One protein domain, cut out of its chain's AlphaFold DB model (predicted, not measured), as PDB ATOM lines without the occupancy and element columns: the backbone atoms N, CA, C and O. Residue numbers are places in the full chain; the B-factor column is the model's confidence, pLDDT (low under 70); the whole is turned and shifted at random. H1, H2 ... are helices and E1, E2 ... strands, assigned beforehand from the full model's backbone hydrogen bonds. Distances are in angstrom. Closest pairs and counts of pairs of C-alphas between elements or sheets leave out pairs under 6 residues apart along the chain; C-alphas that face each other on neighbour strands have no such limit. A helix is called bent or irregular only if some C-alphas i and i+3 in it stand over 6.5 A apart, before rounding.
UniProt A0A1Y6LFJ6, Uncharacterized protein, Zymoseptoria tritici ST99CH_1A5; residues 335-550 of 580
ATOM      1  N   VAL A 335     -48.537  10.652 -48.272       79.06
ATOM      2  CA  VAL A 335     -47.845   9.374 -48.059       79.06
ATOM      3  C   VAL A 335     -46.450   9.638 -47.501       79.06
ATOM      4  O   VAL A 335     -45.614  10.243 -48.172       79.06
ATOM      5  N   PHE A 336     -46.170   9.165 -46.286       79.19
ATOM      6  CA  PHE A 336     -44.803   9.164 -45.764       79.19
ATOM      7  C   PHE A 336     -44.085   7.886 -46.211       79.19
ATOM      8  O   PHE A 336     -44.358   6.814 -45.676       79.19
ATOM      9  N   VAL A 337     -43.157   7.998 -47.166       78.94
ATOM     10  CA  VAL A 337     -42.354   6.867 -47.660       78.94
ATOM     11  C   VAL A 337     -41.081   6.699 -46.822       78.94
ATOM     12  O   VAL A 337     -40.333   7.654 -46.608       78.94
ATOM     13  N   SER A 338     -40.790   5.477 -46.378       81.44
ATOM     14  CA  SER A 338     -39.512   5.115 -45.752       81.44
ATOM     15  C   SER A 338     -38.976   3.783 -46.282       81.44
ATOM     16  O   SER A 338     -39.693   3.028 -46.934       81.44
ATOM     17  N   THR A 339     -37.703   3.475 -46.022       82.19
ATOM     18  CA  THR A 339     -37.063   2.233 -46.481       82.19
ATOM     19  C   THR A 339     -36.480   1.459 -45.307       82.19
ATOM     20  O   THR A 339     -35.587   1.947 -44.611       82.19
ATOM     21  N   PHE A 340     -36.952   0.228 -45.110       81.69
ATOM     22  CA  PHE A 340     -36.358  -0.719 -44.174       81.69
ATOM     23  C   PHE A 340     -35.441  -1.676 -44.934       81.69
ATOM     24  O   PHE A 340     -35.851  -2.346 -45.881       81.69
ATOM     25  N   ASN A 341     -34.182  -1.743 -44.509       83.69
ATOM     26  CA  ASN A 341     -33.233  -2.739 -44.986       83.69
ATOM     27  C   ASN A 341     -33.278  -3.937 -44.034       83.69
ATOM     28  O   ASN A 341     -32.830  -3.835 -42.891       83.69
ATOM     29  N   MET A 342     -33.835  -5.052 -44.510       83.50
ATOM     30  CA  MET A 342     -34.118  -6.229 -43.690       83.50
ATOM     31  C   MET A 342     -32.840  -6.917 -43.177       83.50
ATOM     32  O   MET A 342     -32.871  -7.562 -42.126       83.50
ATOM     33  N   ALA A 343     -31.712  -6.696 -43.863       80.00
ATOM     34  CA  ALA A 343     -30.388  -7.220 -43.531       80.00
ATOM     35  C   ALA A 343     -29.692  -6.529 -42.343       80.00
ATOM     36  O   ALA A 343     -28.652  -6.999 -41.874       80.00
ATOM     37  N   LEU A 344     -30.198  -5.384 -41.867       75.19
ATOM     38  CA  LEU A 344     -29.538  -4.627 -40.800       75.19
ATOM     39  C   LEU A 344     -29.936  -5.134 -39.413       75.19
ATOM     40  O   LEU A 344     -31.089  -5.024 -39.011       75.19
ATOM     41  N   TYR A 345     -28.951  -5.617 -38.650       62.69
ATOM     42  CA  TYR A 345     -29.146  -5.968 -37.245       62.69
ATOM     43  C   TYR A 345     -29.552  -4.735 -36.425       62.69
ATOM     44  O   TYR A 345     -28.740  -3.831 -36.213       62.69
ATOM     45  N   GLY A 346     -30.796  -4.726 -35.941       62.66
ATOM     46  CA  GLY A 346     -31.426  -3.541 -35.366       62.66
ATOM     47  C   GLY A 346     -31.861  -2.583 -36.474       62.66
ATOM     48  O   GLY A 346     -31.038  -1.958 -37.147       62.66
ATOM     49  N   CYS A 347     -33.172  -2.459 -36.665       53.59
ATOM     50  CA  CYS A 347     -33.724  -1.682 -37.763       53.59
ATOM     51  C   CYS A 347     -33.354  -0.196 -37.675       53.59
ATOM     52  O   CYS A 347     -33.312   0.421 -36.607       53.59
ATOM     53  N   LEU A 348     -33.290   0.444 -38.845       55.06
ATOM     54  CA  LEU A 348     -33.362   1.904 -38.965       55.06
ATOM     55  C   LEU A 348     -34.760   2.465 -38.603       55.06
ATOM     56  O   LEU A 348     -35.014   3.648 -38.815       55.06
ATOM     57  N   THR A 349     -35.640   1.673 -37.978       54.09
ATOM     58  CA  THR A 349     -36.849   2.142 -37.279       54.09
ATOM     59  C   THR A 349     -36.510   3.226 -36.261       54.09
ATOM     60  O   THR A 349     -37.246   4.198 -36.163       54.09
ATOM     61  N   GLN A 350     -35.351   3.160 -35.590       56.91
ATOM     62  CA  GLN A 350     -34.900   4.256 -34.721       56.91
ATOM     63  C   GLN A 350     -34.661   5.580 -35.470       56.91
ATOM     64  O   GLN A 350     -34.726   6.637 -34.849       56.91
ATOM     65  N   LYS A 351     -34.398   5.551 -36.787       66.62
ATOM     66  CA  LYS A 351     -34.432   6.755 -37.630       66.62
ATOM     67  C   LYS A 351     -35.862   7.081 -38.048       66.62
ATOM     68  O   LYS A 351     -36.275   8.210 -37.824       66.62
ATOM     69  N   PHE A 352     -36.630   6.123 -38.575       73.88
ATOM     70  CA  PHE A 352     -38.009   6.370 -39.023       73.88
ATOM     71  C   PHE A 352     -38.913   6.926 -37.907       73.88
ATOM     72  O   PHE A 352     -39.440   8.021 -38.060       73.88
ATOM     73  N   PHE A 353     -39.034   6.252 -36.761       72.12
ATOM     74  CA  PHE A 353     -39.882   6.706 -35.649       72.12
ATOM     75  C   PHE A 353     -39.355   7.971 -34.967       72.12
ATOM     76  O   PHE A 353     -40.139   8.746 -34.429       72.12
ATOM     77  N   ARG A 354     -38.046   8.247 -35.045       72.25
ATOM     78  CA  ARG A 354     -37.488   9.537 -34.618       72.25
ATOM     79  C   ARG A 354     -37.822  10.652 -35.608       72.25
ATOM     80  O   ARG A 354     -38.173  11.737 -35.170       72.25
ATOM     81  N   SER A 355     -37.757  10.403 -36.915       73.38
ATOM     82  CA  SER A 355     -38.206  11.345 -37.949       73.38
ATOM     83  C   SER A 355     -39.711  11.595 -37.874       73.38
ATOM     84  O   SER A 355     -40.129  12.738 -38.012       73.38
ATOM     85  N   LEU A 356     -40.509  10.565 -37.581       76.69
ATOM     86  CA  LEU A 356     -41.937  10.693 -37.306       76.69
ATOM     87  C   LEU A 356     -42.167  11.520 -36.033       76.69
ATOM     88  O   LEU A 356     -42.875  12.512 -36.085       76.69
ATOM     89  N   GLY A 357     -41.484  11.214 -34.927       72.94
ATOM     90  CA  GLY A 357     -41.551  11.994 -33.683       72.94
ATOM     91  C   GLY A 357     -41.008  13.431 -33.777       72.94
ATOM     92  O   GLY A 357     -41.296  14.243 -32.901       72.94
ATOM     93  N   LEU A 358     -40.252  13.768 -34.829       75.44
ATOM     94  CA  LEU A 358     -39.869  15.145 -35.172       75.44
ATOM     95  C   LEU A 358     -40.964  15.889 -35.958       75.44
ATOM     96  O   LEU A 358     -40.929  17.119 -36.028       75.44
ATOM     97  N   VAL A 359     -41.960  15.188 -36.512       77.50
ATOM     98  CA  VAL A 359     -43.203  15.822 -36.963       77.50
ATOM     99  C   VAL A 359     -43.952  16.303 -35.720       77.50
ATOM    100  O   VAL A 359     -44.258  15.520 -34.817       77.50
ATOM    101  N   ARG A 360     -44.254  17.609 -35.675       71.50
ATOM    102  CA  ARG A 360     -45.023  18.241 -34.589       71.50
ATOM    103  C   ARG A 360     -46.282  17.426 -34.294       71.50
ATOM    104  O   ARG A 360     -46.993  17.070 -35.230       71.50
ATOM    105  N   CYS A 361     -46.593  17.193 -33.018       70.12
ATOM    106  CA  CYS A 361     -47.756  16.405 -32.585       70.12
ATOM    107  C   CYS A 361     -49.067  16.854 -33.255       70.12
ATOM    108  O   CYS A 361     -49.888  16.025 -33.642       70.12
ATOM    109  N   ASP A 362     -49.221  18.165 -33.438       72.50
ATOM    110  CA  ASP A 362     -50.319  18.825 -34.145       72.50
ATOM    111  C   ASP A 362     -50.478  18.340 -35.598       72.50
ATOM    112  O   ASP A 362     -51.599  18.159 -36.053       72.50
ATOM    113  N   MET A 363     -49.383  18.087 -36.321       74.94
ATOM    114  CA  MET A 363     -49.403  17.568 -37.697       74.94
ATOM    115  C   MET A 363     -49.406  16.037 -37.741       74.94
ATOM    116  O   MET A 363     -50.120  15.439 -38.543       74.94
ATOM    117  N   GLY A 364     -48.635  15.386 -36.867       76.56
ATOM    118  CA  GLY A 364     -48.500  13.931 -36.836       76.56
ATOM    119  C   GLY A 364     -49.825  13.211 -36.576       76.56
ATOM    120  O   GLY A 364     -50.113  12.193 -37.200       76.56
ATOM    121  N   ARG A 365     -50.706  13.816 -35.763       80.00
ATOM    122  CA  ARG A 365     -52.088  13.359 -35.537       80.00
ATOM    123  C   ARG A 365     -53.002  13.415 -36.769       80.00
ATOM    124  O   ARG A 365     -54.101  12.861 -36.710       80.00
ATOM    125  N   HIS A 366     -52.584  14.036 -37.872       81.81
ATOM    126  CA  HIS A 366     -53.323  14.072 -39.139       81.81
ATOM    127  C   HIS A 366     -52.729  13.175 -40.234       81.81
ATOM    128  O   HIS A 366     -53.361  13.006 -41.275       81.81
ATOM    129  N   ILE A 367     -51.572  12.544 -40.002       84.19
ATOM    130  CA  ILE A 367     -51.059  11.499 -40.898       84.19
ATOM    131  C   ILE A 367     -52.042  10.317 -40.864       84.19
ATOM    132  O   ILE A 367     -52.473   9.880 -39.792       84.19
ATOM    133  N   ARG A 368     -52.432   9.817 -42.042       86.38
ATOM    134  CA  ARG A 368     -53.334   8.654 -42.187       86.38
ATOM    135  C   ARG A 368     -52.751   7.524 -43.029       86.38
ATOM    136  O   ARG A 368     -53.295   6.428 -42.973       86.38
ATOM    137  N   LYS A 369     -51.671   7.765 -43.778       88.06
ATOM    138  CA  LYS A 369     -51.071   6.788 -44.691       88.06
ATOM    139  C   LYS A 369     -49.549   6.821 -44.623       88.06
ATOM    140  O   LYS A 369     -48.937   7.882 -44.740       88.06
ATOM    141  N   ILE A 370     -48.943   5.654 -44.436       87.31
ATOM    142  CA  ILE A 370     -47.491   5.491 -44.330       87.31
ATOM    143  C   ILE A 370     -47.070   4.301 -45.192       87.31
ATOM    144  O   ILE A 370     -47.731   3.264 -45.184       87.31
ATOM    145  N   GLU A 371     -45.984   4.462 -45.942       87.44
ATOM    146  CA  GLU A 371     -45.502   3.496 -46.924       87.44
ATOM    147  C   GLU A 371     -44.064   3.060 -46.621       87.44
ATOM    148  O   GLU A 371     -43.173   3.882 -46.396       87.44
ATOM    149  N   PHE A 372     -43.822   1.750 -46.632       85.00
ATOM    150  CA  PHE A 372     -42.536   1.165 -46.265       85.00
ATOM    151  C   PHE A 372     -41.975   0.265 -47.357       85.00
ATOM    152  O   PHE A 372     -42.439  -0.856 -47.552       85.00
ATOM    153  N   LYS A 373     -40.909   0.712 -48.020       87.00
ATOM    154  CA  LYS A 373     -40.141  -0.135 -48.929       87.00
ATOM    155  C   LYS A 373     -39.232  -1.067 -48.131       87.00
ATOM    156  O   LYS A 373     -38.264  -0.626 -47.511       87.00
ATOM    157  N   LEU A 374     -39.539  -2.354 -48.140       86.44
ATOM    158  CA  LEU A 374     -38.664  -3.409 -47.650       86.44
ATOM    159  C   LEU A 374     -37.586  -3.674 -48.706       86.44
ATOM    160  O   LEU A 374     -37.864  -3.695 -49.902       86.44
ATOM    161  N   SER A 375     -36.343  -3.850 -48.270       85.94
ATOM    162  CA  SER A 375     -35.185  -4.087 -49.139       85.94
ATOM    163  C   SER A 375     -34.285  -5.167 -48.547       85.94
ATOM    164  O   SER A 375     -34.183  -5.278 -47.323       85.94
ATOM    165  N   ASN A 376     -33.641  -5.960 -49.409       83.25
ATOM    166  CA  ASN A 376     -32.841  -7.132 -49.034       83.25
ATOM    167  C   ASN A 376     -33.627  -8.144 -48.175       83.25
ATOM    168  O   ASN A 376     -33.120  -8.625 -47.162       83.25
ATOM    169  N   ILE A 377     -34.882  -8.435 -48.545       86.12
ATOM    170  CA  ILE A 377     -35.758  -9.341 -47.779       86.12
ATOM    171  C   ILE A 377     -35.192 -10.767 -47.693       86.12
ATOM    172  O   ILE A 377     -35.331 -11.424 -46.667       86.12
ATOM    173  N   ASP A 378     -34.427 -11.174 -48.701       81.69
ATOM    174  CA  ASP A 378     -33.697 -12.447 -48.787       81.69
ATOM    175  C   ASP A 378     -32.541 -12.552 -47.770       81.69
ATOM    176  O   ASP A 378     -32.036 -13.634 -47.487       81.69
ATOM    177  N   LEU A 379     -32.152 -11.424 -47.167       81.69
ATOM    178  CA  LEU A 379     -31.168 -11.323 -46.087       81.69
ATOM    179  C   LEU A 379     -31.827 -10.993 -44.731       81.69
ATOM    180  O   LEU A 379     -31.156 -10.473 -43.838       81.69
ATOM    181  N   SER A 380     -33.133 -11.239 -44.573       83.06
ATOM    182  CA  SER A 380     -33.897 -10.850 -43.380       83.06
ATOM    183  C   SER A 380     -33.265 -11.329 -42.076       83.06
ATOM    184  O   SER A 380     -33.130 -12.523 -41.820       83.06
ATOM    185  N   SER A 381     -32.970 -10.392 -41.174       82.75
ATOM    186  CA  SER A 381     -32.722 -10.748 -39.780       82.75
ATOM    187  C   SER A 381     -34.047 -10.987 -39.057       82.75
ATOM    188  O   SER A 381     -34.968 -10.174 -39.125       82.75
ATOM    189  N   PHE A 382     -34.117 -12.058 -38.272       83.19
ATOM    190  CA  PHE A 382     -35.211 -12.296 -37.328       83.19
ATOM    191  C   PHE A 382     -35.496 -11.066 -36.435       83.19
ATOM    192  O   PHE A 382     -36.646 -10.663 -36.274       83.19
ATOM    193  N   TYR A 383     -34.452 -10.400 -35.935       80.12
ATOM    194  CA  TYR A 383     -34.585  -9.218 -35.078       80.12
ATOM    195  C   TYR A 383     -35.222  -8.020 -35.807       80.12
ATOM    196  O   TYR A 383     -35.940  -7.237 -35.186       80.12
ATOM    197  N   THR A 384     -35.013  -7.905 -37.124       81.31
ATOM    198  CA  THR A 384     -35.659  -6.903 -37.986       81.31
ATOM    199  C   THR A 384     -37.169  -7.125 -38.041       81.31
ATOM    200  O   THR A 384     -37.939  -6.188 -37.829       81.31
ATOM    201  N   VAL A 385     -37.594  -8.372 -38.269       83.12
ATOM    202  CA  VAL A 385     -39.010  -8.775 -38.296       83.12
ATOM    203  C   VAL A 385     -39.685  -8.470 -36.955       83.12
ATOM    204  O   VAL A 385     -40.735  -7.826 -36.927       83.12
ATOM    205  N   CYS A 386     -39.058  -8.859 -35.839       82.31
ATOM    206  CA  CYS A 386     -39.557  -8.563 -34.493       82.31
ATOM    207  C   CYS A 386     -39.715  -7.065 -34.251       82.31
ATOM    208  O   CYS A 386     -40.730  -6.630 -33.714       82.31
ATOM    209  N   GLN A 387     -38.727  -6.264 -34.659       80.44
ATOM    210  CA  GLN A 387     -38.777  -4.824 -34.449       80.44
ATOM    211  C   GLN A 387     -39.849  -4.152 -35.320       80.44
ATOM    212  O   GLN A 387     -40.503  -3.228 -34.851       80.44
ATOM    213  N   ILE A 388     -40.093  -4.640 -36.538       80.19
ATOM    214  CA  ILE A 388     -41.228  -4.213 -37.370       80.19
ATOM    215  C   ILE A 388     -42.564  -4.493 -36.654       80.19
ATOM    216  O   ILE A 388     -43.370  -3.577 -36.496       80.19
ATOM    217  N   GLY A 389     -42.777  -5.710 -36.139       79.75
ATOM    218  CA  GLY A 389     -44.001  -6.063 -35.402       79.75
ATOM    219  C   GLY A 389     -44.208  -5.262 -34.114       79.75
ATOM    220  O   GLY A 389     -45.304  -4.759 -33.858       79.75
ATOM    221  N   LEU A 390     -43.142  -5.086 -33.331       79.00
ATOM    222  CA  LEU A 390     -43.149  -4.309 -32.090       79.00
ATOM    223  C   LEU A 390     -43.491  -2.836 -32.311       79.00
ATOM    224  O   LEU A 390     -44.267  -2.265 -31.549       79.00
ATOM    225  N   GLU A 391     -42.910  -2.201 -33.325       78.75
ATOM    226  CA  GLU A 391     -43.149  -0.780 -33.568       78.75
ATOM    227  C   GLU A 391     -44.569  -0.524 -34.114       78.75
ATOM    228  O   GLU A 391     -45.225   0.427 -33.693       78.75
ATOM    229  N   PHE A 392     -45.103  -1.414 -34.962       78.38
ATOM    230  CA  PHE A 392     -46.468  -1.308 -35.509       78.38
ATOM    231  C   PHE A 392     -47.582  -1.874 -34.604       78.38
ATOM    232  O   PHE A 392     -48.735  -1.972 -35.029       78.38
ATOM    233  N   SER A 393     -47.263  -2.216 -33.351       77.31
ATOM    234  CA  SER A 393     -48.219  -2.649 -32.312       77.31
ATOM    235  C   SER A 393     -48.188  -1.777 -31.041       77.31
ATOM    236  O   SER A 393     -48.835  -2.097 -30.037       77.31
ATOM    237  N   ARG A 394     -47.459  -0.653 -31.075       76.12
ATOM    238  CA  ARG A 394     -47.431   0.394 -30.039       76.12
ATOM    239  C   ARG A 394     -48.515   1.448 -30.288       76.12
ATOM    240  O   ARG A 394     -48.426   2.167 -31.278       76.12
ATOM    241  N   ASP A 395     -49.437   1.645 -29.344       70.75
ATOM    242  CA  ASP A 395     -50.453   2.719 -29.435       70.75
ATOM    243  C   ASP A 395     -49.797   4.112 -29.520       70.75
ATOM    244  O   ASP A 395     -50.224   4.993 -30.265       70.75
ATOM    245  N   GLU A 396     -48.710   4.315 -28.768       72.50
ATOM    246  CA  GLU A 396     -47.994   5.593 -28.698       72.50
ATOM    247  C   GLU A 396     -47.177   5.911 -29.959       72.50
ATOM    248  O   GLU A 396     -46.923   7.086 -30.225       72.50
ATOM    249  N   ALA A 397     -46.790   4.905 -30.759       69.88
ATOM    250  CA  ALA A 397     -45.896   5.095 -31.910       69.88
ATOM    251  C   ALA A 397     -46.482   6.020 -32.990       69.88
ATOM    252  O   ALA A 397     -45.737   6.598 -33.780       69.88
ATOM    253  N   PHE A 398     -47.807   6.203 -32.975       78.25
ATOM    254  CA  PHE A 398     -48.535   7.110 -33.854       78.25
ATOM    255  C   PHE A 398     -49.477   8.040 -33.074       78.25
ATOM    256  O   PHE A 398     -50.624   8.257 -33.458       78.25
ATOM    257  N   TYR A 399     -48.994   8.611 -31.966       80.69
ATOM    258  CA  TYR A 399     -49.707   9.621 -31.165       80.69
ATOM    259  C   TYR A 399     -51.049   9.148 -30.560       80.69
ATOM    260  O   TYR A 399     -51.922   9.982 -30.297       80.69
ATOM    261  N   GLY A 400     -51.218   7.839 -30.333       77.06
ATOM    262  CA  GLY A 400     -52.459   7.233 -29.831       77.06
ATOM    263  C   GLY A 400     -53.465   6.832 -30.917       77.06
ATOM    264  O   GLY A 400     -54.617   6.549 -30.596       77.06
ATOM    265  N   LEU A 401     -53.076   6.845 -32.197       80.38
ATOM    266  CA  LEU A 401     -53.932   6.426 -33.309       80.38
ATOM    267  C   LEU A 401     -53.845   4.911 -33.543       80.38
ATOM    268  O   LEU A 401     -52.761   4.330 -33.532       80.38
ATOM    269  N   LEU A 402     -54.996   4.282 -33.802       83.19
ATOM    270  CA  LEU A 402     -55.079   2.856 -34.127       83.19
ATOM    271  C   LEU A 402     -54.362   2.552 -35.449       83.19
ATOM    272  O   LEU A 402     -54.538   3.259 -36.443       83.19
ATOM    273  N   VAL A 403     -53.584   1.475 -35.469       83.06
ATOM    274  CA  VAL A 403     -52.764   1.067 -36.617       83.06
ATOM    275  C   VAL A 403     -53.468  -0.059 -37.368       83.06
ATOM    276  O   VAL A 403     -53.732  -1.113 -36.789       83.06
ATOM    277  N   GLN A 404     -53.772   0.142 -38.652       83.88
ATOM    278  CA  GLN A 404     -54.354  -0.914 -39.484       83.88
ATOM    279  C   GLN A 404     -53.343  -2.051 -39.725       83.88
ATOM    280  O   GLN A 404     -52.132  -1.803 -39.724       83.88
ATOM    281  N   PRO A 405     -53.806  -3.287 -39.985       81.00
ATOM    282  CA  PRO A 405     -52.913  -4.383 -40.342       81.00
ATOM    283  C   PRO A 405     -52.126  -4.064 -41.624       81.00
ATOM    284  O   PRO A 405     -52.750  -3.646 -42.603       81.00
ATOM    285  N   PRO A 406     -50.795  -4.281 -41.672       83.44
ATOM    286  CA  PRO A 406     -49.988  -3.945 -42.843       83.44
ATOM    287  C   PRO A 406     -50.504  -4.587 -44.137       83.44
ATOM    288  O   PRO A 406     -50.774  -5.791 -44.195       83.44
ATOM    289  N   THR A 407     -50.609  -3.787 -45.197       84.06
ATOM    290  CA  THR A 407     -51.033  -4.227 -46.535       84.06
ATOM    291  C   THR A 407     -49.921  -4.010 -47.563       84.06
ATOM    292  O   THR A 407     -49.135  -3.082 -47.401       84.06
ATOM    293  N   PRO A 408     -49.802  -4.823 -48.625       79.81
ATOM    294  CA  PRO A 408     -48.884  -4.502 -49.712       79.81
ATOM    295  C   PRO A 408     -49.371  -3.242 -50.454       79.81
ATOM    296  O   PRO A 408     -50.572  -3.105 -50.675       79.81
ATOM    297  N   VAL A 409     -48.461  -2.345 -50.856       77.94
ATOM    298  CA  VAL A 409     -48.766  -1.137 -51.661       77.94
ATOM    299  C   VAL A 409     -49.507  -1.534 -52.931       77.94
ATOM    300  O   VAL A 409     -50.607  -1.054 -53.207       77.94
ATOM    301  N   VAL A 410     -48.927  -2.479 -53.674       67.25
ATOM    302  CA  VAL A 410     -49.593  -3.098 -54.813       67.25
ATOM    303  C   VAL A 410     -50.486  -4.212 -54.284       67.25
ATOM    304  O   VAL A 410     -50.071  -5.362 -54.124       67.25
ATOM    305  N   GLN A 411     -51.731  -3.854 -53.974       60.06
ATOM    306  CA  GLN A 411     -52.764  -4.821 -53.628       60.06
ATOM    307  C   GLN A 411     -53.203  -5.595 -54.877       60.06
ATOM    308  O   GLN A 411     -54.282  -5.366 -55.417       60.06
ATOM    309  N   TYR A 412     -52.401  -6.589 -55.275       55.59
ATOM    310  CA  TYR A 412     -52.863  -7.743 -56.055       55.59
ATOM    311  C   TYR A 412     -53.798  -8.606 -55.189       55.59
ATOM    312  O   TYR A 412     -53.512  -9.767 -54.903       55.59
ATOM    313  N   PHE A 413     -54.874  -8.003 -54.669       49.19
ATOM    314  CA  PHE A 413     -55.871  -8.694 -53.866       49.19
ATOM    315  C   PHE A 413     -57.081  -9.068 -54.720       49.19
ATOM    316  O   PHE A 413     -57.564  -8.250 -55.503       49.19
ATOM    317  N   PRO A 414     -57.569 -10.310 -54.614       45.56
ATOM    318  CA  PRO A 414     -58.154 -10.972 -55.764       45.56
ATOM    319  C   PRO A 414     -59.666 -11.059 -55.583       45.56
ATOM    320  O   PRO A 414     -60.222 -12.126 -55.341       45.56
ATOM    321  N   SER A 415     -60.341  -9.915 -55.684       46.62
ATOM    322  CA  SER A 415     -61.800  -9.818 -55.515       46.62
ATOM    323  C   SER A 415     -62.611 -10.565 -56.585       46.62
ATOM    324  O   SER A 415     -63.821 -10.689 -56.441       46.62
ATOM    325  N   SER A 416     -61.970 -11.078 -57.642       52.59
ATOM    326  CA  SER A 416     -62.626 -11.890 -58.682       52.59
ATOM    327  C   SER A 416     -61.769 -12.995 -59.316       52.59
ATOM    328  O   SER A 416     -62.329 -13.870 -59.972       52.59
ATOM    329  N   ARG A 417     -60.432 -12.976 -59.174       53.31
ATOM    330  CA  ARG A 417     -59.521 -13.917 -59.858       53.31
ATOM    331  C   ARG A 417     -58.271 -14.230 -59.025       53.31
ATOM    332  O   ARG A 417     -57.216 -13.668 -59.281       53.31
ATOM    333  N   ILE A 418     -58.371 -15.147 -58.059       61.59
ATOM    334  CA  ILE A 418     -57.225 -16.038 -57.813       61.59
ATOM    335  C   ILE A 418     -57.341 -17.101 -58.902       61.59
ATOM    336  O   ILE A 418     -58.379 -17.758 -58.970       61.59
ATOM    337  N   GLY A 419     -56.335 -17.250 -59.767       70.69
ATOM    338  CA  GLY A 419     -56.303 -18.391 -60.688       70.69
ATOM    339  C   GLY A 419     -56.344 -19.701 -59.895       70.69
ATOM    340  O   GLY A 419     -55.774 -19.767 -58.805       70.69
ATOM    341  N   GLU A 420     -57.004 -20.740 -60.406       80.12
ATOM    342  CA  GLU A 420     -57.124 -22.021 -59.686       80.12
ATOM    343  C   GLU A 420     -55.738 -22.576 -59.296       80.12
ATOM    344  O   GLU A 420     -55.560 -23.073 -58.183       80.12
ATOM    345  N   ASP A 421     -54.728 -22.326 -60.136       84.88
ATOM    346  CA  ASP A 421     -53.301 -22.571 -59.891       84.88
ATOM    347  C   ASP A 421     -52.776 -21.903 -58.605       84.88
ATOM    348  O   ASP A 421     -52.124 -22.547 -57.783       84.88
ATOM    349  N   SER A 422     -53.086 -20.619 -58.385       86.25
ATOM    350  CA  SER A 422     -52.687 -19.865 -57.187       86.25
ATOM    351  C   SER A 422     -53.398 -20.397 -55.923       86.25
ATOM    352  O   SER A 422     -52.812 -20.366 -54.838       86.25
ATOM    353  N   ILE A 423     -54.615 -20.956 -56.033       87.19
ATOM    354  CA  ILE A 423     -55.284 -21.658 -54.914       87.19
ATOM    355  C   ILE A 423     -54.617 -23.018 -54.656       87.19
ATOM    356  O   ILE A 423     -54.270 -23.326 -53.515       87.19
ATOM    357  N   GLY A 424     -54.387 -23.818 -55.703       89.69
ATOM    358  CA  GLY A 424     -53.701 -25.110 -55.615       89.69
ATOM    359  C   GLY A 424     -52.280 -24.984 -55.052       89.69
ATOM    360  O   GLY A 424     -51.847 -25.819 -54.254       89.69
ATOM    361  N   CYS A 425     -51.591 -23.889 -55.376       90.94
ATOM    362  CA  CYS A 425     -50.307 -23.504 -54.804       90.94
ATOM    363  C   CYS A 425     -50.404 -23.270 -53.286       90.94
ATOM    364  O   CYS A 425     -49.673 -23.901 -52.524       90.94
ATOM    365  N   LEU A 426     -51.352 -22.445 -52.817       91.25
ATOM    366  CA  LEU A 426     -51.562 -22.205 -51.380       91.25
ATOM    367  C   LEU A 426     -51.945 -23.484 -50.612       91.25
ATOM    368  O   LEU A 426     -51.456 -23.696 -49.503       91.25
ATOM    369  N   ILE A 427     -52.759 -24.364 -51.206       91.94
ATOM    370  CA  ILE A 427     -53.093 -25.680 -50.631       91.94
ATOM    371  C   ILE A 427     -51.843 -26.571 -50.539       91.94
ATOM    372  O   ILE A 427     -51.632 -27.245 -49.531       91.94
ATOM    373  N   SER A 428     -50.987 -26.550 -51.563       93.62
ATOM    374  CA  SER A 428     -49.737 -27.322 -51.593       93.62
ATOM    375  C   SER A 428     -48.726 -26.823 -50.557       93.62
ATOM    376  O   SER A 428     -48.112 -27.637 -49.867       93.62
ATOM    377  N   LEU A 429     -48.610 -25.502 -50.377       93.81
ATOM    378  CA  LEU A 429     -47.802 -24.885 -49.321       93.81
ATOM    379  C   LEU A 429     -48.339 -25.220 -47.922       93.81
ATOM    380  O   LEU A 429     -47.549 -25.504 -47.024       93.81
ATOM    381  N   ASP A 430     -49.661 -25.256 -47.717       93.00
ATOM    382  CA  ASP A 430     -50.211 -25.654 -46.415       93.00
ATOM    383  C   ASP A 430     -50.008 -27.142 -46.116       93.00
ATOM    384  O   ASP A 430     -49.675 -27.510 -44.988       93.00
ATOM    385  N   LYS A 431     -50.118 -28.003 -47.134       93.56
ATOM    386  CA  LYS A 431     -49.766 -29.420 -47.014       93.56
ATOM    387  C   LYS A 431     -48.284 -29.595 -46.667       93.56
ATOM    388  O   LYS A 431     -47.971 -30.379 -45.777       93.56
ATOM    389  N   ALA A 432     -47.386 -28.850 -47.314       92.81
ATOM    390  CA  ALA A 432     -45.956 -28.880 -47.016       92.81
ATOM    391  C   ALA A 432     -45.662 -28.425 -45.573       92.81
ATOM    392  O   ALA A 432     -45.009 -29.161 -44.832       92.81
ATOM    393  N   ARG A 433     -46.252 -27.307 -45.116       93.12
ATOM    394  CA  ARG A 433     -46.210 -26.888 -43.701       93.12
ATOM    395  C   ARG A 433     -46.648 -28.011 -42.763       93.12
ATOM    396  O   ARG A 433     -45.954 -28.278 -41.786       93.12
ATOM    397  N   ARG A 434     -47.804 -28.637 -43.018       90.56
ATOM    398  CA  ARG A 434     -48.364 -29.703 -42.165       90.56
ATOM    399  C   ARG A 434     -47.436 -30.925 -42.086       90.56
ATOM    400  O   ARG A 434     -47.373 -31.550 -41.034       90.56
ATOM    401  N   MET A 435     -46.669 -31.216 -43.140       90.56
ATOM    402  CA  MET A 435     -45.624 -32.250 -43.116       90.56
ATOM    403  C   MET A 435     -44.390 -31.837 -42.294       90.56
ATOM    404  O   MET A 435     -43.846 -32.676 -41.583       90.56
ATOM    405  N   SER A 436     -43.964 -30.566 -42.342       87.38
ATOM    406  CA  SER A 436     -42.864 -30.055 -41.499       87.38
ATOM    407  C   SER A 436     -43.257 -29.869 -40.023       87.38
ATOM    408  O   SER A 436     -42.404 -29.960 -39.144       87.38
ATOM    409  N   PHE A 437     -44.535 -29.593 -39.732       82.69
ATOM    410  CA  PHE A 437     -45.069 -29.354 -38.381       82.69
ATOM    411  C   PHE A 437     -46.289 -30.242 -38.086       82.69
ATOM    412  O   PHE A 437     -47.387 -29.724 -37.877       82.69
ATOM    413  N   PRO A 438     -46.108 -31.578 -38.009       74.56
ATOM    414  CA  PRO A 438     -47.194 -32.525 -37.732       74.56
ATOM    415  C   PRO A 438     -47.708 -32.451 -36.283       74.56
ATOM    416  O   PRO A 438     -48.732 -33.040 -35.958       74.56
ATOM    417  N   LEU A 439     -46.984 -31.747 -35.405       66.44
ATOM    418  CA  LEU A 439     -47.297 -31.540 -33.990       66.44
ATOM    419  C   LEU A 439     -47.207 -30.047 -33.630       66.44
ATOM    420  O   LEU A 439     -46.584 -29.672 -32.637       66.44
ATOM    421  N   ALA A 440     -47.801 -29.178 -34.452       60.34
ATOM    422  CA  ALA A 440     -48.067 -27.803 -34.040       60.34
ATOM    423  C   ALA A 440     -49.066 -27.832 -32.870       60.34
ATOM    424  O   ALA A 440     -50.242 -28.113 -33.071       60.34
ATOM    425  N   TRP A 441     -48.590 -27.607 -31.642       61.09
ATOM    426  CA  TRP A 441     -49.467 -27.535 -30.473       61.09
ATOM    427  C   TRP A 441     -50.301 -26.259 -30.557       61.09
ATOM    428  O   TRP A 441     -49.764 -25.154 -30.432       61.09
ATOM    429  N   ASP A 442     -51.606 -26.426 -30.759       58.06
ATOM    430  CA  ASP A 442     -52.593 -25.349 -30.721       58.06
ATOM    431  C   ASP A 442     -52.853 -24.916 -29.269       58.06
ATOM    432  O   ASP A 442     -53.906 -25.155 -28.681       58.06
ATOM    433  N   ASP A 443     -51.843 -24.263 -28.684       54.72
ATOM    434  CA  ASP A 443     -51.969 -23.473 -27.461       54.72
ATOM    435  C   ASP A 443     -52.971 -22.336 -27.710       54.72
ATOM    436  O   ASP A 443     -52.577 -21.258 -28.155       54.72
ATOM    437  N   HIS A 444     -54.247 -22.629 -27.435       56.38
ATOM    438  CA  HIS A 444     -55.420 -21.751 -27.417       56.38
ATOM    439  C   HIS A 444     -55.318 -20.508 -28.302       56.38
ATOM    440  O   HIS A 444     -54.736 -19.502 -27.896       56.38
ATOM    441  N   ASP A 445     -55.970 -20.543 -29.466       58.00
ATOM    442  CA  ASP A 445     -56.021 -19.413 -30.391       58.00
ATOM    443  C   ASP A 445     -56.535 -18.150 -29.667       58.00
ATOM    444  O   ASP A 445     -57.728 -18.003 -29.385       58.00
ATOM    445  N   ILE A 446     -55.614 -17.243 -29.301       60.00
ATOM    446  CA  ILE A 446     -55.946 -16.012 -28.575       60.00
ATOM    447  C   ILE A 446     -56.602 -15.072 -29.579       60.00
ATOM    448  O   ILE A 446     -55.953 -14.240 -30.226       60.00
ATOM    449  N   SER A 447     -57.914 -15.256 -29.705       61.59
ATOM    450  CA  SER A 447     -58.801 -14.473 -30.545       61.59
ATOM    451  C   SER A 447     -58.769 -13.020 -30.086       61.59
ATOM    452  O   SER A 447     -59.427 -12.611 -29.126       61.59
ATOM    453  N   LEU A 448     -57.945 -12.222 -30.767       59.75
ATOM    454  CA  LEU A 448     -58.093 -10.780 -30.723       59.75
ATOM    455  C   LEU A 448     -59.465 -10.444 -31.303       59.75
ATOM    456  O   LEU A 448     -59.816 -10.897 -32.392       59.75
ATOM    457  N   SER A 449     -60.191  -9.575 -30.600       57.56
ATOM    458  CA  SER A 449     -61.254  -8.769 -31.196       57.56
ATOM    459  C   SER A 449     -60.809  -8.267 -32.571       57.56
ATOM    460  O   SER A 449     -59.674  -7.791 -32.700       57.56
ATOM    461  N   ALA A 450     -61.687  -8.366 -33.574       60.19
ATOM    462  CA  ALA A 450     -61.413  -7.847 -34.909       60.19
ATOM    463  C   ALA A 450     -60.871  -6.411 -34.822       60.19
ATOM    464  O   ALA A 450     -61.280  -5.639 -33.957       60.19
ATOM    465  N   TYR A 451     -59.919  -6.070 -35.691       61.38
ATOM    466  CA  TYR A 451     -59.296  -4.750 -35.678       61.38
ATOM    467  C   TYR A 451     -60.367  -3.661 -35.820       61.38
ATOM    468  O   TYR A 451     -61.081  -3.629 -36.823       61.38
ATOM    469  N   ASP A 452     -60.442  -2.749 -34.848       59.78
ATOM    470  CA  ASP A 452     -61.322  -1.580 -34.891       59.78
ATOM    471  C   ASP A 452     -60.813  -0.582 -35.948       59.78
ATOM    472  O   ASP A 452     -60.132   0.404 -35.649       59.78
ATOM    473  N   ILE A 453     -61.114  -0.854 -37.223       65.19
ATOM    474  CA  ILE A 453     -60.726  -0.029 -38.378       65.19
ATOM    475  C   ILE A 453     -61.606   1.233 -38.412       65.19
ATOM    476  O   ILE A 453     -62.496   1.415 -39.240       65.19
ATOM    477  N   GLY A 454     -61.367   2.128 -37.454       66.44
ATOM    478  CA  GLY A 454     -62.022   3.426 -37.376       66.44
ATOM    479  C   GLY A 454     -61.501   4.404 -38.432       66.44
ATOM    480  O   GLY A 454     -60.357   4.323 -38.877       66.44
ATOM    481  N   ILE A 455     -62.306   5.419 -38.760       65.88
ATOM    482  CA  ILE A 455     -62.005   6.479 -39.752       65.88
ATOM    483  C   ILE A 455     -60.709   7.267 -39.429       65.88
ATOM    484  O   ILE A 455     -60.136   7.919 -40.300       65.88
ATOM    485  N   LYS A 456     -60.233   7.204 -38.177       75.25
ATOM    486  CA  LYS A 456     -59.001   7.852 -37.688       75.25
ATOM    487  C   LYS A 456     -57.786   6.912 -37.601       75.25
ATOM    488  O   LYS A 456     -56.749   7.332 -37.100       75.25
ATOM    489  N   SER A 457     -57.915   5.661 -38.043       83.12
ATOM    490  CA  SER A 457     -56.797   4.712 -38.083       83.12
ATOM    491  C   SER A 457     -55.758   5.092 -39.149       83.12
ATOM    492  O   SER A 457     -56.045   5.862 -40.070       83.12
ATOM    493  N   ILE A 458     -54.541   4.567 -39.004       85.12
ATOM    494  CA  ILE A 458     -53.447   4.743 -39.965       85.12
ATOM    495  C   ILE A 458     -53.337   3.509 -40.851       85.12
ATOM    496  O   ILE A 458     -53.118   2.403 -40.359       85.12
ATOM    497  N   GLU A 459     -53.449   3.721 -42.160       88.06
ATOM    498  CA  GLU A 459     -53.112   2.737 -43.181       88.06
ATOM    499  C   GLU A 459     -51.587   2.566 -43.240       88.06
ATOM    500  O   GLU A 459     -50.844   3.518 -43.509       88.06
ATOM    501  N   ILE A 460     -51.126   1.332 -43.026       87.12
ATOM    502  CA  ILE A 460     -49.755   0.919 -43.320       87.12
ATOM    503  C   ILE A 460     -49.745   0.172 -44.648       87.12
ATOM    504  O   ILE A 460     -50.378  -0.882 -44.789       87.12
ATOM    505  N   GLN A 461     -48.971   0.694 -45.594       89.62
ATOM    506  CA  GLN A 461     -48.637   0.012 -46.835       89.62
ATOM    507  C   GLN A 461     -47.153  -0.390 -46.860       89.62
ATOM    508  O   GLN A 461     -46.302   0.313 -46.314       89.62
ATOM    509  N   PHE A 462     -46.819  -1.516 -47.493       88.50
ATOM    510  CA  PHE A 462     -45.437  -1.953 -47.706       88.50
ATOM    511  C   PHE A 462     -45.164  -2.360 -49.160       88.50
ATOM    512  O   PHE A 462     -45.957  -3.056 -49.789       88.50
ATOM    513  N   ASP A 463     -44.027  -1.934 -49.697       88.12
ATOM    514  CA  ASP A 463     -43.502  -2.382 -50.988       88.12
ATOM    515  C   ASP A 463     -42.383  -3.395 -50.728       88.12
ATOM    516  O   ASP A 463     -41.483  -3.123 -49.934       88.12
ATOM    517  N   VAL A 464     -42.416  -4.561 -51.374       83.75
ATOM    518  CA  VAL A 464     -41.305  -5.522 -51.309       83.75
ATOM    519  C   VAL A 464     -40.397  -5.236 -52.497       83.75
ATOM    520  O   VAL A 464     -40.617  -5.729 -53.603       83.75
ATOM    521  N   GLY A 465     -39.386  -4.395 -52.266       72.00
ATOM    522  CA  GLY A 465     -38.414  -4.029 -53.285       72.00
ATOM    523  C   GLY A 465     -37.692  -5.258 -53.839       72.00
ATOM    524  O   GLY A 465     -37.398  -6.177 -53.079       72.00
ATOM    525  N   GLN A 466     -37.435  -5.229 -55.154       62.69
ATOM    526  CA  GLN A 466     -36.823  -6.280 -55.987       62.69
ATOM    527  C   GLN A 466     -36.195  -7.445 -55.206       62.69
ATOM    528  O   GLN A 466     -35.108  -7.308 -54.645       62.69
ATOM    529  N   MET A 467     -36.853  -8.608 -55.248       61.38
ATOM    530  CA  MET A 467     -36.204  -9.871 -54.892       61.38
ATOM    531  C   MET A 467     -35.016 -10.090 -55.826       61.38
ATOM    532  O   MET A 467     -35.126  -9.860 -57.035       61.38
ATOM    533  N   HIS A 468     -33.888 -10.515 -55.269       51.12
ATOM    534  CA  HIS A 468     -32.674 -10.835 -56.027       51.12
ATOM    535  C   HIS A 468     -32.211 -12.269 -55.718       51.12
ATOM    536  O   HIS A 468     -31.021 -12.542 -55.568       51.12
ATOM    537  N   GLY A 469     -33.178 -13.187 -55.643       52.47
ATOM    538  CA  GLY A 469     -32.957 -14.625 -55.738       52.47
ATOM    539  C   GLY A 469     -33.022 -15.079 -57.203       52.47
ATOM    540  O   GLY A 469     -34.077 -14.915 -57.819       52.47
ATOM    541  N   PRO A 470     -31.940 -15.622 -57.787       49.41
ATOM    542  CA  PRO A 470     -32.020 -16.302 -59.074       49.41
ATOM    543  C   PRO A 470     -32.772 -17.639 -58.951       49.41
ATOM    544  O   PRO A 470     -32.753 -18.285 -57.902       49.41
ATOM    545  N   ASP A 471     -33.402 -18.029 -60.055       56.16
ATOM    546  CA  ASP A 471     -33.813 -19.381 -60.470       56.16
ATOM    547  C   ASP A 471     -34.838 -20.172 -59.615       56.16
ATOM    548  O   ASP A 471     -35.537 -21.018 -60.164       56.16
ATOM    549  N   GLU A 472     -35.021 -19.895 -58.317       53.59
ATOM    550  CA  GLU A 472     -36.035 -20.583 -57.481       53.59
ATOM    551  C   GLU A 472     -37.326 -19.774 -57.248       53.59
ATOM    552  O   GLU A 472     -38.399 -20.351 -57.059       53.59
ATOM    553  N   ASP A 473     -37.265 -18.439 -57.277       53.31
ATOM    554  CA  ASP A 473     -38.433 -17.576 -57.015       53.31
ATOM    555  C   ASP A 473     -39.436 -17.511 -58.187       53.31
ATOM    556  O   ASP A 473     -40.477 -16.856 -58.073       53.31
ATOM    557  N   GLU A 474     -39.174 -18.192 -59.308       58.03
ATOM    558  CA  GLU A 474     -40.124 -18.316 -60.424       58.03
ATOM    559  C   GLU A 474     -41.320 -19.226 -60.089       58.03
ATOM    560  O   GLU A 474     -42.406 -19.041 -60.635       58.03
ATOM    561  N   ALA A 475     -41.165 -20.156 -59.139       72.50
ATOM    562  CA  ALA A 475     -42.185 -21.153 -58.801       72.50
ATOM    563  C   ALA A 475     -43.451 -20.585 -58.121       72.50
ATOM    564  O   ALA A 475     -44.455 -21.292 -58.009       72.50
ATOM    565  N   LEU A 476     -43.428 -19.332 -57.646       87.06
ATOM    566  CA  LEU A 476     -44.562 -18.690 -56.972       87.06
ATOM    567  C   LEU A 476     -45.024 -17.437 -57.717       87.06
ATOM    568  O   LEU A 476     -44.260 -16.482 -57.901       87.06
ATOM    569  N   SER A 477     -46.314 -17.391 -58.059       86.25
ATOM    570  CA  SER A 477     -46.939 -16.205 -58.649       86.25
ATOM    571  C   SER A 477     -46.770 -14.977 -57.744       86.25
ATOM    572  O   SER A 477     -46.668 -15.078 -56.514       86.25
ATOM    573  N   VAL A 478     -46.725 -13.787 -58.354       83.50
ATOM    574  CA  VAL A 478     -46.599 -12.519 -57.612       83.50
ATOM    575  C   VAL A 478     -47.765 -12.356 -56.629       83.50
ATOM    576  O   VAL A 478     -47.550 -11.955 -55.490       83.50
ATOM    577  N   GLU A 479     -48.970 -12.768 -57.028       83.44
ATOM    578  CA  GLU A 479     -50.179 -12.798 -56.196       83.44
ATOM    579  C   GLU A 479     -49.990 -13.633 -54.920       83.44
ATOM    580  O   GLU A 479     -50.249 -13.148 -53.818       83.44
ATOM    581  N   VAL A 480     -49.498 -14.873 -55.053       87.75
ATOM    582  CA  VAL A 480     -49.262 -15.778 -53.918       87.75
ATOM    583  C   VAL A 480     -48.194 -15.204 -52.988       87.75
ATOM    584  O   VAL A 480     -48.398 -15.185 -51.773       87.75
ATOM    585  N   ARG A 481     -47.104 -14.637 -53.523       87.69
ATOM    586  CA  ARG A 481     -46.077 -13.960 -52.708       87.69
ATOM    587  C   ARG A 481     -46.633 -12.728 -51.981       87.69
ATOM    588  O   ARG A 481     -46.422 -12.588 -50.776       87.69
ATOM    589  N   SER A 482     -47.409 -11.873 -52.651       85.31
ATOM    590  CA  SER A 482     -48.082 -10.721 -52.026       85.31
ATOM    591  C   SER A 482     -49.097 -11.135 -50.951       85.31
ATOM    592  O   SER A 482     -49.176 -10.486 -49.903       85.31
ATOM    593  N   TYR A 483     -49.846 -12.223 -51.163       88.06
ATOM    594  CA  TYR A 483     -50.745 -12.801 -50.160       88.06
ATOM    595  C   TYR A 483     -49.969 -13.291 -48.930       88.06
ATOM    596  O   TYR A 483     -50.315 -12.931 -47.801       88.06
ATOM    597  N   LEU A 484     -48.899 -14.065 -49.140       91.56
ATOM    598  CA  LEU A 484     -48.087 -14.636 -48.067       91.56
ATOM    599  C   LEU A 484     -47.401 -13.544 -47.235       91.56
ATOM    600  O   LEU A 484     -47.526 -13.575 -46.014       91.56
ATOM    601  N   TYR A 485     -46.792 -12.515 -47.841       91.00
ATOM    602  CA  TYR A 485     -46.248 -11.390 -47.062       91.00
ATOM    603  C   TYR A 485     -47.322 -10.628 -46.284       91.00
ATOM    604  O   TYR A 485     -47.084 -10.264 -45.133       91.00
ATOM    605  N   LYS A 486     -48.510 -10.400 -46.860       90.12
ATOM    606  CA  LYS A 486     -49.604  -9.741 -46.130       90.12
ATOM    607  C   LYS A 486     -49.990 -10.561 -44.902       90.12
ATOM    608  O   LYS A 486     -50.007 -10.022 -43.802       90.12
ATOM    609  N   ARG A 487     -50.231 -11.868 -45.060       90.69
ATOM    610  CA  ARG A 487     -50.536 -12.770 -43.937       90.69
ATOM    611  C   ARG A 487     -49.403 -12.831 -42.913       90.69
ATOM    612  O   ARG A 487     -49.679 -12.835 -41.719       90.69
ATOM    613  N   PHE A 488     -48.152 -12.801 -43.360       92.69
ATOM    614  CA  PHE A 488     -46.990 -12.754 -42.482       92.69
ATOM    615  C   PHE A 488     -46.969 -11.482 -41.620       92.69
ATOM    616  O   PHE A 488     -46.989 -11.578 -40.395       92.69
ATOM    617  N   PHE A 489     -47.007 -10.291 -42.225       89.81
ATOM    618  CA  PHE A 489     -46.970  -9.033 -41.470       89.81
ATOM    619  C   PHE A 489     -48.234  -8.796 -40.626       89.81
ATOM    620  O   PHE A 489     -48.125  -8.245 -39.529       89.81
ATOM    621  N   GLN A 490     -49.402  -9.277 -41.069       88.19
ATOM    622  CA  GLN A 490     -50.620  -9.322 -40.251       88.19
ATOM    623  C   GLN A 490     -50.422 -10.184 -38.994       88.19
ATOM    624  O   GLN A 490     -50.631  -9.694 -37.887       88.19
ATOM    625  N   GLY A 491     -49.949 -11.427 -39.135       88.81
ATOM    626  CA  GLY A 491     -49.691 -12.306 -37.992       88.81
ATOM    627  C   GLY A 491     -48.592 -11.780 -37.059       88.81
ATOM    628  O   GLY A 491     -48.734 -11.852 -35.843       88.81
ATOM    629  N   ILE A 492     -47.531 -11.164 -37.597       89.12
ATOM    630  CA  ILE A 492     -46.469 -10.519 -36.803       89.12
ATOM    631  C   ILE A 492     -47.034  -9.379 -35.937       89.12
ATOM    632  O   ILE A 492     -46.684  -9.269 -34.757       89.12
ATOM    633  N   GLN A 493     -47.942  -8.560 -36.478       86.38
ATOM    634  CA  GLN A 493     -48.628  -7.527 -35.701       86.38
ATOM    635  C   GLN A 493     -49.605  -8.142 -34.680       86.38
ATOM    636  O   GLN A 493     -49.592  -7.730 -33.521       86.38
ATOM    637  N   HIS A 494     -50.392  -9.157 -35.069       85.50
ATOM    638  CA  HIS A 494     -51.327  -9.886 -34.193       85.50
ATOM    639  C   HIS A 494     -50.616 -10.439 -32.955       85.50
ATOM    640  O   HIS A 494     -51.026 -10.154 -31.834       85.50
ATOM    641  N   ILE A 495     -49.511 -11.170 -33.137       85.75
ATOM    642  CA  ILE A 495     -48.708 -11.748 -32.045       85.75
ATOM    643  C   ILE A 495     -48.170 -10.646 -31.129       85.75
ATOM    644  O   ILE A 495     -48.248 -10.758 -29.905       85.75
ATOM    645  N   SER A 496     -47.681  -9.547 -31.710       84.50
ATOM    646  CA  SER A 496     -47.164  -8.409 -30.944       84.50
ATOM    647  C   SER A 496     -48.269  -7.706 -30.132       84.50
ATOM    648  O   SER A 496     -48.035  -7.298 -28.995       84.50
ATOM    649  N   MET A 497     -49.497  -7.633 -30.662       80.75
ATOM    650  CA  MET A 497     -50.679  -7.111 -29.960       80.75
ATOM    651  C   MET A 497     -51.207  -8.063 -28.877       80.75
ATOM    652  O   MET A 497     -51.530  -7.599 -27.786       80.75
ATOM    653  N   VAL A 498     -51.266  -9.377 -29.134       82.00
ATOM    654  CA  VAL A 498     -51.602 -10.405 -28.128       82.00
ATOM    655  C   VAL A 498     -50.635 -10.313 -26.954       82.00
ATOM    656  O   VAL A 498     -51.067 -10.162 -25.812       82.00
ATOM    657  N   TYR A 499     -49.331 -10.318 -27.243       78.94
ATOM    658  CA  TYR A 499     -48.283 -10.175 -26.239       78.94
ATOM    659  C   TYR A 499     -48.439  -8.892 -25.416       78.94
ATOM    660  O   TYR A 499     -48.314  -8.903 -24.193       78.94
ATOM    661  N   ARG A 500     -48.745  -7.771 -26.074       76.81
ATOM    662  CA  ARG A 500     -48.895  -6.476 -25.406       76.81
ATOM    663  C   ARG A 500     -50.192  -6.350 -24.594       76.81
ATOM    664  O   ARG A 500     -50.221  -5.558 -23.657       76.81
ATOM    665  N   LYS A 501     -51.234  -7.138 -24.897       76.94
ATOM    666  CA  LYS A 501     -52.437  -7.268 -24.052       76.94
ATOM    667  C   LYS A 501     -52.214  -8.188 -22.844       76.94
ATOM    668  O   LYS A 501     -52.765  -7.911 -21.784       76.94
ATOM    669  N   SER A 502     -51.428  -9.261 -22.976       71.75
ATOM    670  CA  SER A 502     -51.148 -10.192 -21.868       71.75
ATOM    671  C   SER A 502     -50.025  -9.716 -20.938       71.75
ATOM    672  O   SER A 502     -50.051  -9.997 -19.738       71.75
ATOM    673  N   SER A 503     -49.054  -8.959 -21.453       67.38
ATOM    674  CA  SER A 503     -47.962  -8.386 -20.665       67.38
ATOM    675  C   SER A 503     -48.343  -7.019 -20.090       67.38
ATOM    676  O   SER A 503     -48.067  -5.972 -20.673       67.38
ATOM    677  N   ALA A 504     -48.940  -7.027 -18.894       57.88
ATOM    678  CA  ALA A 504     -49.299  -5.815 -18.148       57.88
ATOM    679  C   ALA A 504     -48.092  -4.915 -17.772       57.88
ATOM    680  O   ALA A 504     -48.279  -3.780 -17.335       57.88
ATOM    681  N   GLU A 505     -46.851  -5.387 -17.958       55.50
ATOM    682  CA  GLU A 505     -45.627  -4.602 -17.784       55.50
ATOM    683  C   GLU A 505     -44.948  -4.291 -19.130       55.50
ATOM    684  O   GLU A 505     -44.303  -5.142 -19.740       55.50
ATOM    685  N   TYR A 506     -44.962  -3.016 -19.528       48.06
ATOM    686  CA  TYR A 506     -44.384  -2.446 -20.764       48.06
ATOM    687  C   TYR A 506     -42.867  -2.692 -21.013       48.06
ATOM    688  O   TYR A 506     -42.286  -2.147 -21.949       48.06
ATOM    689  N   ARG A 507     -42.168  -3.460 -20.166       46.50
ATOM    690  CA  ARG A 507     -40.699  -3.412 -20.006       46.50
ATOM    691  C   ARG A 507     -39.887  -4.560 -20.626       46.50
ATOM    692  O   ARG A 507     -38.669  -4.561 -20.458       46.50
ATOM    693  N   LYS A 508     -40.486  -5.520 -21.344       55.19
ATOM    694  CA  LYS A 508     -39.762  -6.704 -21.873       55.19
ATOM    695  C   LYS A 508     -39.893  -6.907 -23.390       55.19
ATOM    696  O   LYS A 508     -40.380  -7.935 -23.849       55.19
ATOM    697  N   SER A 509     -39.324  -5.999 -24.189       57.97
ATOM    698  CA  SER A 509     -39.150  -6.218 -25.643       57.97
ATOM    699  C   SER A 509     -38.426  -7.532 -25.980       57.97
ATOM    700  O   SER A 509     -38.726  -8.154 -26.992       57.97
ATOM    701  N   MET A 510     -37.531  -8.006 -25.104       58.94
ATOM    702  CA  MET A 510     -36.856  -9.304 -25.260       58.94
ATOM    703  C   MET A 510     -37.828 -10.496 -25.244       58.94
ATOM    704  O   MET A 510     -37.573 -11.491 -25.911       58.94
ATOM    705  N   SER A 511     -38.950 -10.389 -24.526       67.81
ATOM    706  CA  SER A 511     -39.978 -11.435 -24.458       67.81
ATOM    707  C   SER A 511     -40.967 -11.331 -25.630       67.81
ATOM    708  O   SER A 511     -41.381 -12.357 -26.156       67.81
ATOM    709  N   ALA A 512     -41.238 -10.133 -26.161       69.75
ATOM    710  CA  ALA A 512     -41.907 -10.004 -27.462       69.75
ATOM    711  C   ALA A 512     -41.089 -10.655 -28.597       69.75
ATOM    712  O   ALA A 512     -41.640 -11.394 -29.412       69.75
ATOM    713  N   ASN A 513     -39.763 -10.444 -28.610       78.31
ATOM    714  CA  ASN A 513     -38.861 -11.154 -29.520       78.31
ATOM    715  C   ASN A 513     -38.964 -12.676 -29.315       78.31
ATOM    716  O   ASN A 513     -39.070 -13.408 -30.290       78.31
ATOM    717  N   GLU A 514     -38.972 -13.159 -28.069       79.62
ATOM    718  CA  GLU A 514     -39.130 -14.585 -27.744       79.62
ATOM    719  C   GLU A 514     -40.443 -15.177 -28.292       79.62
ATOM    720  O   GLU A 514     -40.419 -16.248 -28.896       79.62
ATOM    721  N   HIS A 515     -41.570 -14.463 -28.196       82.25
ATOM    722  CA  HIS A 515     -42.830 -14.900 -28.810       82.25
ATOM    723  C   HIS A 515     -42.752 -14.965 -30.341       82.25
ATOM    724  O   HIS A 515     -43.147 -15.973 -30.922       82.25
ATOM    725  N   VAL A 516     -42.190 -13.950 -31.006       85.25
ATOM    726  CA  VAL A 516     -42.002 -13.979 -32.470       85.25
ATOM    727  C   VAL A 516     -40.984 -15.055 -32.891       85.25
ATOM    728  O   VAL A 516     -41.110 -15.645 -33.964       85.25
ATOM    729  N   PHE A 517     -40.010 -15.386 -32.036       86.62
ATOM    730  CA  PHE A 517     -39.070 -16.483 -32.269       86.62
ATOM    731  C   PHE A 517     -39.761 -17.846 -32.220       86.62
ATOM    732  O   PHE A 517     -39.590 -18.651 -33.134       86.62
ATOM    733  N   LEU A 518     -40.565 -18.094 -31.182       85.50
ATOM    734  CA  LEU A 518     -41.355 -19.320 -31.040       85.50
ATOM    735  C   LEU A 518     -42.390 -19.456 -32.167       85.50
ATOM    736  O   LEU A 518     -42.575 -20.551 -32.699       85.50
ATOM    737  N   ALA A 519     -42.989 -18.343 -32.589       88.62
ATOM    738  CA  ALA A 519     -43.889 -18.272 -33.731       88.62
ATOM    739  C   ALA A 519     -43.208 -18.660 -35.052       88.62
ATOM    740  O   ALA A 519     -43.751 -19.448 -35.816       88.62
ATOM    741  N   LEU A 520     -42.002 -18.163 -35.331       88.94
ATOM    742  CA  LEU A 520     -41.262 -18.540 -36.539       88.94
ATOM    743  C   LEU A 520     -40.723 -19.978 -36.459       88.94
ATOM    744  O   LEU A 520     -40.942 -20.786 -37.361       88.94
ATOM    745  N   LYS A 521     -40.036 -20.336 -35.370       87.75
ATOM    746  CA  LYS A 521     -39.355 -21.633 -35.250       87.75
ATOM    747  C   LYS A 521     -40.313 -22.814 -35.069       87.75
ATOM    748  O   LYS A 521     -40.045 -23.891 -35.593       87.75
ATOM    749  N   HIS A 522     -41.418 -22.619 -34.353       86.88
ATOM    750  CA  HIS A 522     -42.318 -23.701 -33.942       86.88
ATOM    751  C   HIS A 522     -43.790 -23.480 -34.331       86.88
ATOM    752  O   HIS A 522     -44.620 -24.312 -33.978       86.88
ATOM    753  N   LEU A 523     -44.133 -22.384 -35.028       88.50
ATOM    754  CA  LEU A 523     -45.520 -21.987 -35.348       88.50
ATOM    755  C   LEU A 523     -46.422 -21.812 -34.107       88.50
ATOM    756  O   LEU A 523     -47.647 -21.776 -34.213       88.50
ATOM    757  N   ARG A 524     -45.812 -21.674 -32.923       85.88
ATOM    758  CA  ARG A 524     -46.490 -21.629 -31.624       85.88
ATOM    759  C   ARG A 524     -47.083 -20.244 -31.368       85.88
ATOM    760  O   ARG A 524     -46.372 -19.247 -31.480       85.88
ATOM    761  N   GLY A 525     -48.362 -20.186 -30.995       81.19
ATOM    762  CA  GLY A 525     -49.086 -18.921 -30.801       81.19
ATOM    763  C   GLY A 525     -49.337 -18.145 -32.101       81.19
ATOM    764  O   GLY A 525     -49.564 -16.936 -32.059       81.19
ATOM    765  N   VAL A 526     -49.262 -18.821 -33.253       87.06
ATOM    766  CA  VAL A 526     -49.605 -18.276 -34.572       87.06
ATOM    767  C   VAL A 526     -50.978 -18.827 -34.967       87.06
ATOM    768  O   VAL A 526     -51.072 -20.037 -35.173       87.06
ATOM    769  N   PRO A 527     -52.019 -17.989 -35.124       86.88
ATOM    770  CA  PRO A 527     -53.317 -18.451 -35.610       86.88
ATOM    771  C   PRO A 527     -53.216 -19.190 -36.948       86.88
ATOM    772  O   PRO A 527     -52.431 -18.796 -37.817       86.88
ATOM    773  N   GLU A 528     -54.019 -20.244 -37.140       86.44
ATOM    774  CA  GLU A 528     -53.938 -21.153 -38.305       86.44
ATOM    775  C   GLU A 528     -53.956 -20.395 -39.650       86.44
ATOM    776  O   GLU A 528     -53.190 -20.718 -40.557       86.44
ATOM    777  N   SER A 529     -54.728 -19.305 -39.739       86.94
ATOM    778  CA  SER A 529     -54.817 -18.424 -40.919       86.94
ATOM    779  C   SER A 529     -53.514 -17.696 -41.307       86.94
ATOM    780  O   SER A 529     -53.415 -17.171 -42.423       86.94
ATOM    781  N   TYR A 530     -52.507 -17.684 -40.425       91.12
ATOM    782  CA  TYR A 530     -51.172 -17.124 -40.659       91.12
ATOM    783  C   TYR A 530     -50.052 -18.182 -40.683       91.12
ATOM    784  O   TYR A 530     -48.975 -17.892 -41.212       91.12
ATOM    785  N   LYS A 531     -50.267 -19.404 -40.163       91.62
ATOM    786  CA  LYS A 531     -49.199 -20.419 -40.009       91.62
ATOM    787  C   LYS A 531     -48.495 -20.766 -41.328       91.62
ATOM    788  O   LYS A 531     -47.272 -20.891 -41.340       91.62
ATOM    789  N   THR A 532     -49.225 -20.864 -42.442       93.75
ATOM    790  CA  THR A 532     -48.659 -21.126 -43.784       93.75
ATOM    791  C   THR A 532     -47.684 -20.030 -44.222       93.75
ATOM    792  O   THR A 532     -46.632 -20.328 -44.781       93.75
ATOM    793  N   ALA A 533     -47.994 -18.766 -43.917       94.12
ATOM    794  CA  ALA A 533     -47.146 -17.624 -44.248       94.12
ATOM    795  C   ALA A 533     -45.907 -17.525 -43.345       94.12
ATOM    796  O   ALA A 533     -44.833 -17.179 -43.827       94.12
ATOM    797  N   PHE A 534     -46.035 -17.866 -42.059       93.81
ATOM    798  CA  PHE A 534     -44.904 -17.924 -41.122       93.81
ATOM    799  C   PHE A 534     -43.904 -19.018 -41.489       93.81
ATOM    800  O   PHE A 534     -42.701 -18.761 -41.515       93.81
ATOM    801  N   TRP A 535     -44.405 -20.213 -41.813       94.31
ATOM    802  CA  TRP A 535     -43.589 -21.316 -42.313       94.31
ATOM    803  C   TRP A 535     -42.872 -20.917 -43.609       94.31
ATOM    804  O   TRP A 535     -41.645 -20.906 -43.641       94.31
ATOM    805  N   TRP A 536     -43.614 -20.473 -44.630       94.12
ATOM    806  CA  TRP A 536     -43.035 -20.074 -45.917       94.12
ATOM    807  C   TRP A 536     -41.981 -18.962 -45.786       94.12
ATOM    808  O   TRP A 536     -40.898 -19.072 -46.361       94.12
ATOM    809  N   PHE A 537     -42.255 -17.914 -44.995       93.25
ATOM    810  CA  PHE A 537     -41.300 -16.822 -44.791       93.25
ATOM    811  C   PHE A 537     -40.004 -17.325 -44.143       93.25
ATOM    812  O   PHE A 537     -38.916 -16.869 -44.496       93.25
ATOM    813  N   ARG A 538     -40.098 -18.280 -43.209       91.94
ATOM    814  CA  ARG A 538     -38.922 -18.879 -42.579       91.94
ATOM    815  C   ARG A 538     -38.115 -19.729 -43.556       91.94
ATOM    816  O   ARG A 538     -36.896 -19.560 -43.607       91.94
ATOM    817  N   GLU A 539     -38.776 -20.597 -44.321       90.38
ATOM    818  CA  GLU A 539     -38.118 -21.421 -45.340       90.38
ATOM    819  C   GLU A 539     -37.376 -20.548 -46.358       90.38
ATOM    820  O   GLU A 539     -36.185 -20.759 -46.579       90.38
ATOM    821  N   ARG A 540     -38.020 -19.499 -46.896       87.94
ATOM    822  CA  ARG A 540     -37.400 -18.639 -47.915       87.94
ATOM    823  C   ARG A 540     -36.348 -17.673 -47.362       87.94
ATOM    824  O   ARG A 540     -35.294 -17.523 -47.970       87.94
ATOM    825  N   HIS A 541     -36.610 -17.007 -46.234       87.88
ATOM    826  CA  HIS A 541     -35.823 -15.839 -45.804       87.88
ATOM    827  C   HIS A 541     -35.038 -16.020 -44.495       87.88
ATOM    828  O   HIS A 541     -34.241 -15.149 -44.150       87.88
ATOM    829  N   LEU A 542     -35.238 -17.116 -43.749       85.88
ATOM    830  CA  LEU A 542     -34.608 -17.339 -42.434       85.88
ATOM    831  C   LEU A 542     -33.854 -18.680 -42.316       85.88
ATOM    832  O   LEU A 542     -33.502 -19.078 -41.205       85.88
ATOM    833  N   ARG A 543     -33.545 -19.334 -43.447       83.69
ATOM    834  CA  ARG A 543     -32.843 -20.637 -43.553       83.69
ATOM    835  C   ARG A 543     -33.645 -21.860 -43.081       83.69
ATOM    836  O   ARG A 543     -33.051 -22.867 -42.704       83.69
ATOM    837  N   GLY A 544     -34.972 -21.783 -43.106       85.69
ATOM    838  CA  GLY A 544     -35.845 -22.948 -42.947       85.69
ATOM    839  C   GLY A 544     -35.653 -23.741 -41.658       85.69
ATOM    840  O   GLY A 544     -35.739 -23.176 -40.567       85.69
ATOM    841  N   GLU A 545     -35.399 -25.045 -41.766       80.00
ATOM    842  CA  GLU A 545     -35.153 -25.931 -40.613       80.00
ATOM    843  C   GLU A 545     -33.927 -25.523 -39.776       80.00
ATOM    844  O   GLU A 545     -33.912 -25.712 -38.558       80.00
ATOM    845  N   ASP A 546     -32.934 -24.877 -40.394       79.94
ATOM    846  CA  ASP A 546     -31.754 -24.340 -39.709       79.94
ATOM    847  C   ASP A 546     -32.065 -23.064 -38.898       79.94
ATOM    848  O   ASP A 546     -31.208 -22.535 -38.175       79.94
ATOM    849  N   PHE A 547     -33.300 -22.548 -38.967       80.19
ATOM    850  CA  PHE A 547     -33.716 -21.365 -38.227       80.19
ATOM    851  C   PHE A 547     -33.644 -21.585 -36.710       80.19
ATOM    852  O   PHE A 547     -34.525 -22.144 -36.048       80.19
ATOM    853  N   GLY A 548     -32.556 -21.091 -36.128       68.25
ATOM    854  CA  GLY A 548     -32.298 -21.213 -34.705       68.25
ATOM    855  C   GLY A 548     -31.801 -22.588 -34.270       68.25
ATOM    856  O   GLY A 548     -31.936 -22.900 -33.083       68.25
ATOM    857  N   SER A 549     -31.196 -23.380 -35.164       67.00
ATOM    858  CA  SER A 549     -30.314 -24.493 -34.772       67.00
ATOM    859  C   SER A 549     -29.175 -23.979 -33.867       67.00
ATOM    860  O   SER A 549     -28.888 -24.550 -32.816       67.00
ATOM    861  N   GLY A 550     -28.633 -22.796 -34.184       54.03
ATOM    862  CA  GLY A 550     -27.613 -22.094 -33.396       54.03
ATOM    863  C   GLY A 550     -28.082 -21.310 -32.154       54.03
ATOM    864  O   GLY A 550     -27.231 -20.803 -31.427       54.03
TER     865      GLY A 550
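What this domain is: This is residues 335 to 550 of the 580 residues of an uncharacterized protein of Zymoseptoria tritici ST99CH_1A5 (UniProt A0A1Y6LFJ6). A long helix, H6, runs through the middle; on one side of it H5, H7 and H8 pack crosswise, and on the other side stands a small three-stranded sheet, E1 E2 E3, with H1 on it. H3 bridges the two sides, packing on H1, H6 and H7. The 216 printed residues, mostly helix in class, hold eight named helices and three strands in the order E1 H1 H2 E2 H3 H4 H5 E3 H6 H7 H8; the sheet order E1 E2 E3 is parallel. The whole is compact, with a radius of gyration of the C-alphas of 17.2 A and spans of 51 by 36 by 33 A.

Where its parts are: Find C-alpha 335 at (-47.845, 9.374, -48.059), where E1, residues 335 to 341, begins and runs 19.2 A. Next come H1, residues 349 to 357, H2, 361 to 364, and E2, 369 to 375, 19.8 A long. Then read H3, 382 to 391, H4, 395 to 398, and H5, 420 to 436, 24.5 A long. E3 is residues 459 to 464. From C-alpha 478 at (-46.599, -12.519, -57.612), H6 runs 36.1 A to residue 502. H7, 509 to 522, and H8, 528 to 541, follow, H8 ending at C-alpha 541 (-35.823, -15.839, -45.804). H8 is irregular, with C-alphas 529 and 532 7.3 A apart; H4 is only just irregular, with C-alphas 395 and 398 6.52 A apart.

How they stand to each other: Start at the hub, H6. With residues 484 to 491 it touches H8, closest at C-alphas 484 and 533, 4.9 A, at a steep tilt of 67 degrees, opposite ways. It touches H3, closest at C-alphas 493 and 389, 4.9 A, and H7, at C-alphas 499 and 512, 6.5 A. H5 touches H6 at C-alphas 422 and 480, 6.3 A. H6 only grazes the sheet with residues 481 to 489. Across the sheet, N 338 and O 371 are 2.9 A apart, and N 372 and O 461 are 2.9 A apart, within hydrogen-bond range. E1, H1 H2, E2 form a strand-helix-strand unit, two parallel neighbour strands with helices between, its crossover right-handed; E2, H3 H4 H5, E3 form another. Every O i to N i+4 pair is within hydrogen-bond range in H3, H5, H6 and H7, with 4 of 5 in H1 and 8 of 10 in H8; H2 and H4 are too short for one.

The domain as a whole: The farthest C-alphas, of Asp 362 and Met 435, are 52.1 A apart. The printed part has no cut. Long links join H4 to H5, H5 to E3 and E3 to H6. Look for pLDDT under 70 at, among others, residues 439 to 455 and 503 to 512; the mean of the printed part is 77.2.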